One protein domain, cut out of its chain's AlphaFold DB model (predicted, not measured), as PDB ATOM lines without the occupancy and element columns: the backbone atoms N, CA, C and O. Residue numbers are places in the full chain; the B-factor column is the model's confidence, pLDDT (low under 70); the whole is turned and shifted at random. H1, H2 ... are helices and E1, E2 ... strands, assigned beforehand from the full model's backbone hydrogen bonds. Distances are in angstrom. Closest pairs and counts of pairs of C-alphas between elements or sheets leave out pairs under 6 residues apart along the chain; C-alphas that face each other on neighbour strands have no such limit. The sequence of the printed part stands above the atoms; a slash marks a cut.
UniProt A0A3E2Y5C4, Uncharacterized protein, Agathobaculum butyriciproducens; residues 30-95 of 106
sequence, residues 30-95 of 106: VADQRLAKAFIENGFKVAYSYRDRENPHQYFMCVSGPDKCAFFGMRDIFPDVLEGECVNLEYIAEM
ATOM      1  N   VAL A  30     -13.666  -6.961  14.881       77.44
ATOM      2  CA  VAL A  30     -13.521  -8.414  15.103       77.44
ATOM      3  C   VAL A  30     -12.894  -8.725  16.471       77.44
ATOM      4  O   VAL A  30     -13.198  -9.760  17.065       77.44
ATOM      5  N   ALA A  31     -12.019  -7.854  16.983       72.69
ATOM      6  CA  ALA A  31     -11.439  -8.017  18.315       72.69
ATOM      7  C   ALA A  31     -12.512  -7.880  19.409       72.69
ATOM      8  O   ALA A  31     -12.526  -8.669  20.353       72.69
ATOM      9  N   ASP A  32     -13.460  -6.963  19.220       77.81
ATOM     10  CA  ASP A  32     -14.540  -6.680  20.176       77.81
ATOM     11  C   ASP A  32     -15.511  -7.850  20.256       77.81
ATOM     12  O   ASP A  32     -15.871  -8.289  21.345       77.81
ATOM     13  N   GLN A  33     -15.846  -8.438  19.105       79.56
ATOM     14  CA  GLN A  33     -16.631  -9.672  19.043       79.56
ATOM     15  C   GLN A  33     -15.960 -10.822  19.802       79.56
ATOM     16  O   GLN A  33     -16.628 -11.561  20.525       79.56
ATOM     17  N   ARG A  34     -14.641 -11.002  19.635       79.44
ATOM     18  CA  ARG A  34     -13.888 -12.062  20.330       79.44
ATOM     19  C   ARG A  34     -13.889 -11.841  21.838       79.44
ATOM     20  O   ARG A  34     -14.110 -12.789  22.585       79.44
ATOM     21  N   LEU A  35     -13.682 -10.599  22.272       79.69
ATOM     22  CA  LEU A  35     -13.705 -10.233  23.682       79.69
ATOM     23  C   LEU A  35     -15.101 -10.427  24.293       79.69
ATOM     24  O   LEU A  35     -15.225 -11.029  25.358       79.69
ATOM     25  N   ALA A  36     -16.157  -9.995  23.599       82.88
ATOM     26  CA  ALA A  36     -17.536 -10.180  24.039       82.88
ATOM     27  C   ALA A  36     -17.901 -11.665  24.182       82.88
ATOM     28  O   ALA A  36     -18.468 -12.057  25.199       82.88
ATOM     29  N   LYS A  37     -17.506 -12.513  23.220       82.56
ATOM     30  CA  LYS A  37     -17.691 -13.973  23.303       82.56
ATOM     31  C   LYS A  37     -16.971 -14.573  24.507       82.56
ATOM     32  O   LYS A  37     -17.593 -15.310  25.263       82.56
ATOM     33  N   ALA A  38     -15.714 -14.195  24.740       81.38
ATOM     34  CA  ALA A  38     -14.960 -14.665  25.902       81.38
ATOM     35  C   ALA A  38     -15.633 -14.262  27.228       81.38
ATOM     36  O   ALA A  38     -15.702 -15.060  28.162       81.38
ATOM     37  N   PHE A  39     -16.178 -13.046  27.320       83.62
ATOM     38  CA  PHE A  39     -16.941 -12.627  28.493       83.62
ATOM     39  C   PHE A  39     -18.243 -13.427  28.667       83.62
ATOM     40  O   PHE A  39     -18.535 -13.863  29.782       83.62
ATOM     41  N   ILE A  40     -18.987 -13.692  27.589       85.50
ATOM     42  CA  ILE A  40     -20.208 -14.517  27.626       85.50
ATOM     43  C   ILE A  40     -19.900 -15.953  28.065       85.50
ATOM     44  O   ILE A  40     -20.571 -16.477  28.952       85.50
ATOM     45  N   GLU A  41     -18.851 -16.570  27.516       87.69
ATOM     46  CA  GLU A  41     -18.383 -17.910  27.907       87.69
ATOM     47  C   GLU A  41     -18.022 -17.979  29.397       87.69
ATOM     48  O   GLU A  41     -18.213 -19.002  30.052       87.69
ATOM     49  N   ASN A  42     -17.564 -16.859  29.961       82.75
ATOM     50  CA  ASN A  42     -17.274 -16.720  31.382       82.75
ATOM     51  C   ASN A  42     -18.478 -16.243  32.208       82.75
ATOM     52  O   ASN A  42     -18.320 -15.967  33.395       82.75
ATOM     53  N   GLY A  43     -19.686 -16.195  31.646       85.06
ATOM     54  CA  GLY A  43     -20.938 -15.917  32.354       85.06
ATOM     55  C   GLY A  43     -21.234 -14.437  32.610       85.06
ATOM     56  O   GLY A  43     -22.059 -14.132  33.473       85.06
ATOM     57  N   PHE A  44     -20.572 -13.522  31.903       86.75
ATOM     58  CA  PHE A  44     -20.926 -12.102  31.888       86.75
ATOM     59  C   PHE A  44     -21.972 -11.824  30.800       86.75
ATOM     60  O   PHE A  44     -22.047 -12.532  29.800       86.75
ATOM     61  N   LYS A  45     -22.798 -10.793  30.992       89.31
ATOM     62  CA  LYS A  45     -23.895 -10.430  30.077       89.31
ATOM     63  C   LYS A  45     -23.821  -8.998  29.579       89.31
ATOM     64  O   LYS A  45     -24.155  -8.734  28.433       89.31
ATOM     65  N   VAL A  46     -23.402  -8.073  30.432       88.06
ATOM     66  CA  VAL A  46     -23.387  -6.646  30.107       88.06
ATOM     67  C   VAL A  46     -22.019  -6.045  30.370       88.06
ATOM     68  O   VAL A  46     -21.323  -6.470  31.295       88.06
ATOM     69  N   ALA A  47     -21.661  -5.044  29.575       83.31
ATOM     70  CA  ALA A  47     -20.500  -4.196  29.781       83.31
ATOM     71  C   ALA A  47     -20.944  -2.736  29.882       83.31
ATOM     72  O   ALA A  47     -21.785  -2.282  29.110       83.31
ATOM     73  N   TYR A  48     -20.363  -1.995  30.817       79.06
ATOM     74  CA  TYR A  48     -20.514  -0.547  30.900       79.06
ATOM     75  C   TYR A  48     -19.181   0.082  31.288       79.06
ATOM     76  O   TYR A  48     -18.413  -0.505  32.058       79.06
ATOM     77  N   SER A  49     -18.885   1.265  30.752       77.06
ATOM     78  CA  SER A  49     -17.707   2.024  31.165       77.06
ATOM     79  C   SER A  49     -18.110   3.233  31.998       77.06
ATOM     80  O   SER A  49     -19.171   3.837  31.820       77.06
ATOM     81  N   TYR A  50     -17.247   3.583  32.942       72.31
ATOM     82  CA  TYR A  50     -17.375   4.813  33.700       72.31
ATOM     83  C   TYR A  50     -16.002   5.423  33.947       72.31
ATOM     84  O   TYR A  50     -14.977   4.737  34.013       72.31
ATOM     85  N   ARG A  51     -15.998   6.746  34.076       74.38
ATOM     86  CA  ARG A  51     -14.818   7.518  34.438       74.38
ATOM     87  C   ARG A  51     -14.620   7.471  35.947       74.38
ATOM     88  O   ARG A  51     -15.586   7.605  36.704       74.38
ATOM     89  N   ASP A  52     -13.381   7.279  36.377       73.81
ATOM     90  CA  ASP A  52     -13.032   7.390  37.786       73.81
ATOM     91  C   ASP A  52     -13.309   8.821  38.274       73.81
ATOM     92  O   ASP A  52     -12.970   9.808  37.615       73.81
ATOM     93  N   ARG A  53     -13.968   8.926  39.430       72.88
ATOM     94  CA  ARG A  53     -14.295  10.209  40.057       72.88
ATOM     95  C   ARG A  53     -13.076  10.861  40.697       72.88
ATOM     96  O   ARG A  53     -13.030  12.085  40.768       72.88
ATOM     97  N   GLU A  54     -12.126  10.063  41.175       79.44
ATOM     98  CA  GLU A  54     -10.926  10.543  41.864       79.44
ATOM     99  C   GLU A  54      -9.776  10.792  40.883       79.44
ATOM    100  O   GLU A  54      -8.974  11.703  41.086       79.44
ATOM    101  N   ASN A  55      -9.737  10.041  39.779       74.44
ATOM    102  CA  ASN A  55      -8.779  10.237  38.699       74.44
ATOM    103  C   ASN A  55      -9.480  10.365  37.333       74.44
ATOM    104  O   ASN A  55      -9.624   9.377  36.620       74.44
ATOM    105  N   PRO A  56      -9.842  11.575  36.880       66.81
ATOM    106  CA  PRO A  56     -10.605  11.767  35.643       66.81
ATOM    107  C   PRO A  56      -9.866  11.350  34.356       66.81
ATOM    108  O   PRO A  56     -10.460  11.384  33.277       66.81
ATOM    109  N   HIS A  57      -8.586  10.970  34.452       65.38
ATOM    110  CA  HIS A  57      -7.795  10.389  33.362       65.38
ATOM    111  C   HIS A  57      -7.845   8.856  33.326       65.38
ATOM    112  O   HIS A  57      -7.233   8.242  32.454       65.38
ATOM    113  N   GLN A  58      -8.541   8.234  34.274       69.25
ATOM    114  CA  GLN A  58      -8.680   6.796  34.389       69.25
ATOM    115  C   GLN A  58     -10.123   6.395  34.106       69.25
ATOM    116  O   GLN A  58     -11.076   6.942  34.660       69.25
ATOM    117  N   TYR A  59     -10.270   5.406  33.236       70.69
ATOM    118  CA  TYR A  59     -11.552   4.792  32.950       70.69
ATOM    119  C   TYR A  59     -11.549   3.350  33.420       70.69
ATOM    120  O   TYR A  59     -10.528   2.655  33.373       70.69
ATOM    121  N   PHE A  60     -12.722   2.898  33.835       72.25
ATOM    122  CA  PHE A  60     -12.964   1.520  34.203       72.25
ATOM    123  C   PHE A  60     -14.036   0.930  33.301       72.25
ATOM    124  O   PHE A  60     -15.037   1.579  32.999       72.25
ATOM    125  N   MET A  61     -13.826  -0.317  32.888       77.19
ATOM    126  CA  MET A  61     -14.889  -1.159  32.358       77.19
ATOM    127  C   MET A  61     -15.358  -2.078  33.466       77.19
ATOM    128  O   MET A  61     -14.556  -2.782  34.078       77.19
ATOM    129  N   CYS A  62     -16.662  -2.090  33.683       81.50
ATOM    130  CA  CYS A  62     -17.316  -3.119  34.454       81.50
ATOM    131  C   CYS A  62     -18.004  -4.089  33.497       81.50
ATOM    132  O   CYS A  62     -18.766  -3.673  32.625       81.50
ATOM    133  N   VAL A  63     -17.783  -5.385  33.703       83.00
ATOM    134  CA  VAL A  63     -18.591  -6.445  33.096       83.00
ATOM    135  C   VAL A  63     -19.370  -7.158  34.186       83.00
ATOM    136  O   VAL A  63     -18.832  -7.471  35.247       83.00
ATOM    137  N   SER A  64     -20.654  -7.393  33.942       87.56
ATOM    138  CA  SER A  64     -21.565  -7.966  34.930       87.56
ATOM    139  C   SER A  64     -22.385  -9.104  34.335       87.56
ATOM    140  O   SER A  64     -22.799  -9.060  33.175       87.56
ATOM    141  N   GLY A  65     -22.597 -10.141  35.136       87.06
ATOM    142  CA  GLY A  65     -23.496 -11.264  34.897       87.06
ATOM    143  C   GLY A  65     -24.329 -11.554  36.153       87.06
ATOM    144  O   GLY A  65     -24.144 -10.881  37.164       87.06
ATOM    145  N   PRO A  66     -25.235 -12.549  36.119       85.12
ATOM    146  CA  PRO A  66     -26.182 -12.813  37.209       85.12
ATOM    147  C   PRO A  66     -25.542 -12.918  38.601       85.12
ATOM    148  O   PRO A  66     -26.068 -12.347  39.548       85.12
ATOM    149  N   ASP A  67     -24.372 -13.560  38.692       86.31
ATOM    150  CA  ASP A  67     -23.693 -13.848  39.966       86.31
ATOM    151  C   ASP A  67     -22.229 -13.376  39.989       86.31
ATOM    152  O   ASP A  67     -21.424 -13.842  40.798       86.31
ATOM    153  N   LYS A  68     -21.825 -12.506  39.054       84.62
ATOM    154  CA  LYS A  68     -20.422 -12.081  38.937       84.62
ATOM    155  C   LYS A  68     -20.265 -10.689  38.358       84.62
ATOM    156  O   LYS A  68     -21.018 -10.264  37.487       84.62
ATOM    157  N   CYS A  69     -19.219 -10.017  38.813       85.06
ATOM    158  CA  CYS A  69     -18.832  -8.692  38.373       85.06
ATOM    159  C   CYS A  69     -17.303  -8.631  38.300       85.06
ATOM    160  O   CYS A  69     -16.630  -9.162  39.185       85.06
ATOM    161  N   ALA A  70     -16.758  -8.019  37.252       78.69
ATOM    162  CA  ALA A  70     -15.326  -7.792  37.113       78.69
ATOM    163  C   ALA A  70     -15.051  -6.370  36.621       78.69
ATOM    164  O   ALA A  70     -15.788  -5.835  35.792       78.69
ATOM    165  N   PHE A  71     -13.969  -5.783  37.134       76.25
ATOM    166  CA  PHE A  71     -13.535  -4.427  36.815       76.25
ATOM    167  C   PHE A  71     -12.167  -4.462  36.142       76.25
ATOM    168  O   PHE A  71     -11.239  -5.101  36.638       76.25
ATOM    169  N   PHE A  72     -12.034  -3.734  35.039       69.94
ATOM    170  CA  PHE A  72     -10.792  -3.610  34.286       69.94
ATOM    171  C   PHE A  72     -10.406  -2.139  34.168       69.94
ATOM    172  O   PHE A  72     -11.219  -1.309  33.758       69.94
ATOM    173  N   GLY A  73      -9.162  -1.808  34.519       64.31
ATOM    174  CA  GLY A  73      -8.599  -0.488  34.248       64.31
ATOM    175  C   GLY A  73      -8.319  -0.343  32.755       64.31
ATOM    176  O   GLY A  73      -7.586  -1.147  32.181       64.31
ATOM    177  N   MET A  74      -8.893   0.673  32.124       61.91
ATOM    178  CA  MET A  74      -8.765   0.892  30.689       61.91
ATOM    179  C   MET A  74      -7.696   1.943  30.421       61.91
ATOM    180  O   MET A  74      -7.963   3.140  30.476       61.91
ATOM    181  N   ARG A  75      -6.464   1.491  30.161       51.28
ATOM    182  CA  ARG A  75      -5.414   2.361  29.605       51.28
ATOM    183  C   ARG A  75      -5.427   2.408  28.073       51.28
ATOM    184  O   ARG A  75      -4.975   3.404  27.530       51.28
ATOM    185  N   ASP A  76      -6.006   1.406  27.399       47.75
ATOM    186  CA  ASP A  76      -5.852   1.233  25.943       47.75
ATOM    187  C   ASP A  76      -7.138   0.874  25.166       47.75
ATOM    188  O   ASP A  76      -7.068   0.609  23.968       47.75
ATOM    189  N   ILE A  77      -8.322   0.809  25.795       48.44
ATOM    190  CA  ILE A  77      -9.510   0.204  25.159       48.44
ATOM    191  C   ILE A  77     -10.828   0.899  25.580       48.44
ATOM    192  O   ILE A  77     -11.013   1.180  26.753       48.44
ATOM    193  N   PHE A  78     -11.723   1.179  24.616       55.69
ATOM    194  CA  PHE A  78     -13.178   1.508  24.677       55.69
ATOM    195  C   PHE A  78     -13.808   2.432  25.751       55.69
ATOM    196  O   PHE A  78     -14.993   2.244  26.045       55.69
ATOM    197  N   PRO A  79     -13.178   3.475  26.316       53.34
ATOM    198  CA  PRO A  79     -13.861   4.247  27.350       53.34
ATOM    199  C   PRO A  79     -14.977   5.116  26.789       53.34
ATOM    200  O   PRO A  79     -16.099   5.072  27.283       53.34
ATOM    201  N   ASP A  80     -14.694   5.817  25.697       52.25
ATOM    202  CA  ASP A  80     -15.572   6.869  25.191       52.25
ATOM    203  C   ASP A  80     -16.759   6.326  24.366       52.25
ATOM    204  O   ASP A  80     -17.783   6.994  24.210       52.25
ATOM    205  N   VAL A  81     -16.670   5.085  23.864       55.97
ATOM    206  CA  VAL A  81     -17.784   4.414  23.158       55.97
ATOM    207  C   VAL A  81     -18.850   3.924  24.141       55.97
ATOM    208  O   VAL A  81     -20.025   3.907  23.788       55.97
ATOM    209  N   LEU A  82     -18.454   3.566  25.365       58.31
ATOM    210  CA  LEU A  82     -19.325   2.975  26.384       58.31
ATOM    211  C   LEU A  82     -19.640   3.930  27.553       58.31
ATOM    212  O   LEU A  82     -20.368   3.534  28.461       58.31
ATOM    213  N   GLU A  83     -19.099   5.160  27.568       64.25
ATOM    214  CA  GLU A  83     -19.253   6.070  28.716       64.25
ATOM    215  C   GLU A  83     -20.735   6.408  28.919       64.25
ATOM    216  O   GLU A  83     -21.369   7.039  28.071       64.25
ATOM    217  N   GLY A  84     -21.285   5.961  30.053       62.56
ATOM    218  CA  GLY A  84     -22.701   6.132  30.387       62.56
ATOM    219  C   GLY A  84     -23.657   5.168  29.674       62.56
ATOM    220  O   GLY A  84     -24.869   5.315  29.820       62.56
ATOM    221  N   GLU A  85     -23.141   4.182  28.937       67.31
ATOM    222  CA  GLU A  85     -23.923   3.159  28.243       67.31
ATOM    223  C   GLU A  85     -23.731   1.787  28.902       67.31
ATOM    224  O   GLU A  85     -22.623   1.386  29.257       67.31
ATOM    225  N   CYS A  86     -24.835   1.057  29.054       76.50
ATOM    226  CA  CYS A  86     -24.833  -0.358  29.401       76.50
ATOM    227  C   CYS A  86     -25.156  -1.143  28.132       76.50
ATOM    228  O   CYS A  86     -26.274  -1.056  27.629       76.50
ATOM    229  N   VAL A  87     -24.173  -1.876  27.616       78.81
ATOM    230  CA  VAL A  87     -24.286  -2.637  26.369       78.81
ATOM    231  C   VAL A  87     -24.385  -4.122  26.688       78.81
ATOM    232  O   VAL A  87     -23.601  -4.658  27.477       78.81
ATOM    233  N   ASN A  88     -25.342  -4.807  26.062       86.69
ATOM    234  CA  ASN A  88     -25.415  -6.263  26.128       86.69
ATOM    235  C   ASN A  88     -24.329  -6.868  25.226       86.69
ATOM    236  O   ASN A  88     -24.247  -6.572  24.033       86.69
ATOM    237  N   LEU A  89     -23.508  -7.738  25.808       84.81
ATOM    238  CA  LEU A  89     -22.397  -8.398  25.131       84.81
ATOM    239  C   LEU A  89     -22.861  -9.254  23.947       84.81
ATOM    240  O   LEU A  89     -22.105  -9.400  22.991       84.81
ATOM    241  N   GLU A  90     -24.089  -9.780  23.970       88.00
ATOM    242  CA  GLU A  90     -24.660 -10.533  22.843       88.00
ATOM    243  C   GLU A  90     -24.780  -9.668  21.583       88.00
ATOM    244  O   GLU A  90     -24.516 -10.148  20.482       88.00
ATOM    245  N   TYR A  91     -25.097  -8.376  21.725       86.44
ATOM    246  CA  TYR A  91     -25.203  -7.471  20.578       86.44
ATOM    247  C   TYR A  91     -23.856  -7.249  19.897       86.44
ATOM    248  O   TYR A  91     -23.783  -7.217  18.671       86.44
ATOM    249  N   ILE A  92     -22.781  -7.193  20.685       84.19
ATOM    250  CA  ILE A  92     -21.415  -7.126  20.165       84.19
ATOM    251  C   ILE A  92     -21.023  -8.481  19.566       84.19
ATOM    252  O   ILE A  92     -20.565  -8.544  18.432       84.19
ATOM    253  N   ALA A  93     -21.219  -9.579  20.300       84.75
ATOM    254  CA  ALA A  93     -20.778 -10.919  19.911       84.75
ATOM    255  C   ALA A  93     -21.431 -11.432  18.617       84.75
ATOM    256  O   ALA A  93     -20.791 -12.163  17.853       84.75
ATOM    257  N   GLU A  94     -22.690 -11.063  18.389       86.50
ATOM    258  CA  GLU A  94     -23.491 -11.492  17.242       86.50
ATOM    259  C   GLU A  94     -23.673 -10.392  16.187       86.50
ATOM    260  O   GLU A  94     -24.369 -10.623  15.200       86.50
ATOM    261  N   MET A  95     -23.052  -9.219  16.375       81.94
ATOM    262  CA  MET A  95     -23.183  -8.051  15.489       81.94
ATOM    263  C   MET A  95     -24.649  -7.658  15.257       81.94
ATOM    264  O   MET A  95     -25.079  -7.370  14.144       81.94
TER     265      MET A  95
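Overview. This is residues 30 to 95 of the 106 residues of an uncharacterized protein of Agathobaculum butyriciproducens (UniProt A0A3E2Y5C4). A twisted four-stranded antiparallel sheet has helices H1 and H3 packed together at one end, where E1 begins and where H3 follows E4 with no residue between them, while the short helix H2 covers part of E1 nearer the other end. The loop of residues 52 to 58, joining E1 to E2, lies at the end of the sheet away from H1 and H3. The printed part has 66 residues, with three named helices and four named strands in the order H1 E1 E2 E3 H2 E4 H3; the sheet's order is E3 E2 E1 E4, and the class is mixed, helices and strands. It is compact, with a radius of gyration of the C-alphas of 11.6 A, and spans 33 by 27 by 17 A.

Arrangement. In the sheet, E1, residues 46 to 51, and E2, residues 59 to 65, form an antiparallel hairpin, with N 48 and O 62 2.9 A apart, within hydrogen-bond range. E2 forms another hairpin with edge strand E3, residues 68 to 74, where N 63 and O 70 are 2.9 A apart. E1, E2 and E3 make a meander, each strand the antiparallel neighbour of the one before. Edge strand E4, residues 86 to 88, is antiparallel to E1, with N 87 and O 47 2.8 A apart. The sheet is only just strongly twisted, its C-alphas lying up to 4.4 A off the best plane. H2, residues 79 to 82, is on the sheet over E1 at a height of 7.0 A; the closest C-alphas are those of Ser 49 and Leu 82, 5.1 A apart. H1, residues 30 to 41, only grazes the sheet with residues 36 to 40, and H3, residues 89 to 93, only grazes it with residues 89 to 91. H1 and H3 touch, their closest C-alphas being those of Gln 33 and Ala 93, 4.4 A apart. H2 is apart from H1 and H3. In H1 and H3 every O i to N i+4 pair is within hydrogen-bond range; H2 is too short for such a pair, and its one O i to N i+3 pair is within range.

Along the chain. E2 is 20.1 A long, E3 19.3 A, E1 17.1 A and E4 6.8 A. H1 begins at C-alpha 30, (-13.521, -8.414, 15.103), and measures 16.7 A; H2 measures 5.7 A. H3, 6.0 A long, ends at C-alpha 93, (-20.778, -10.919, 19.911).

Size, cuts and confidence. The C-alphas farthest apart, of Glu 54 and Glu 94, are 35.4 A apart. The printed part has no cut and no long link. The mean pLDDT of the printed part is 75.7; residues 56 to 58 and 72 to 85 are under 70.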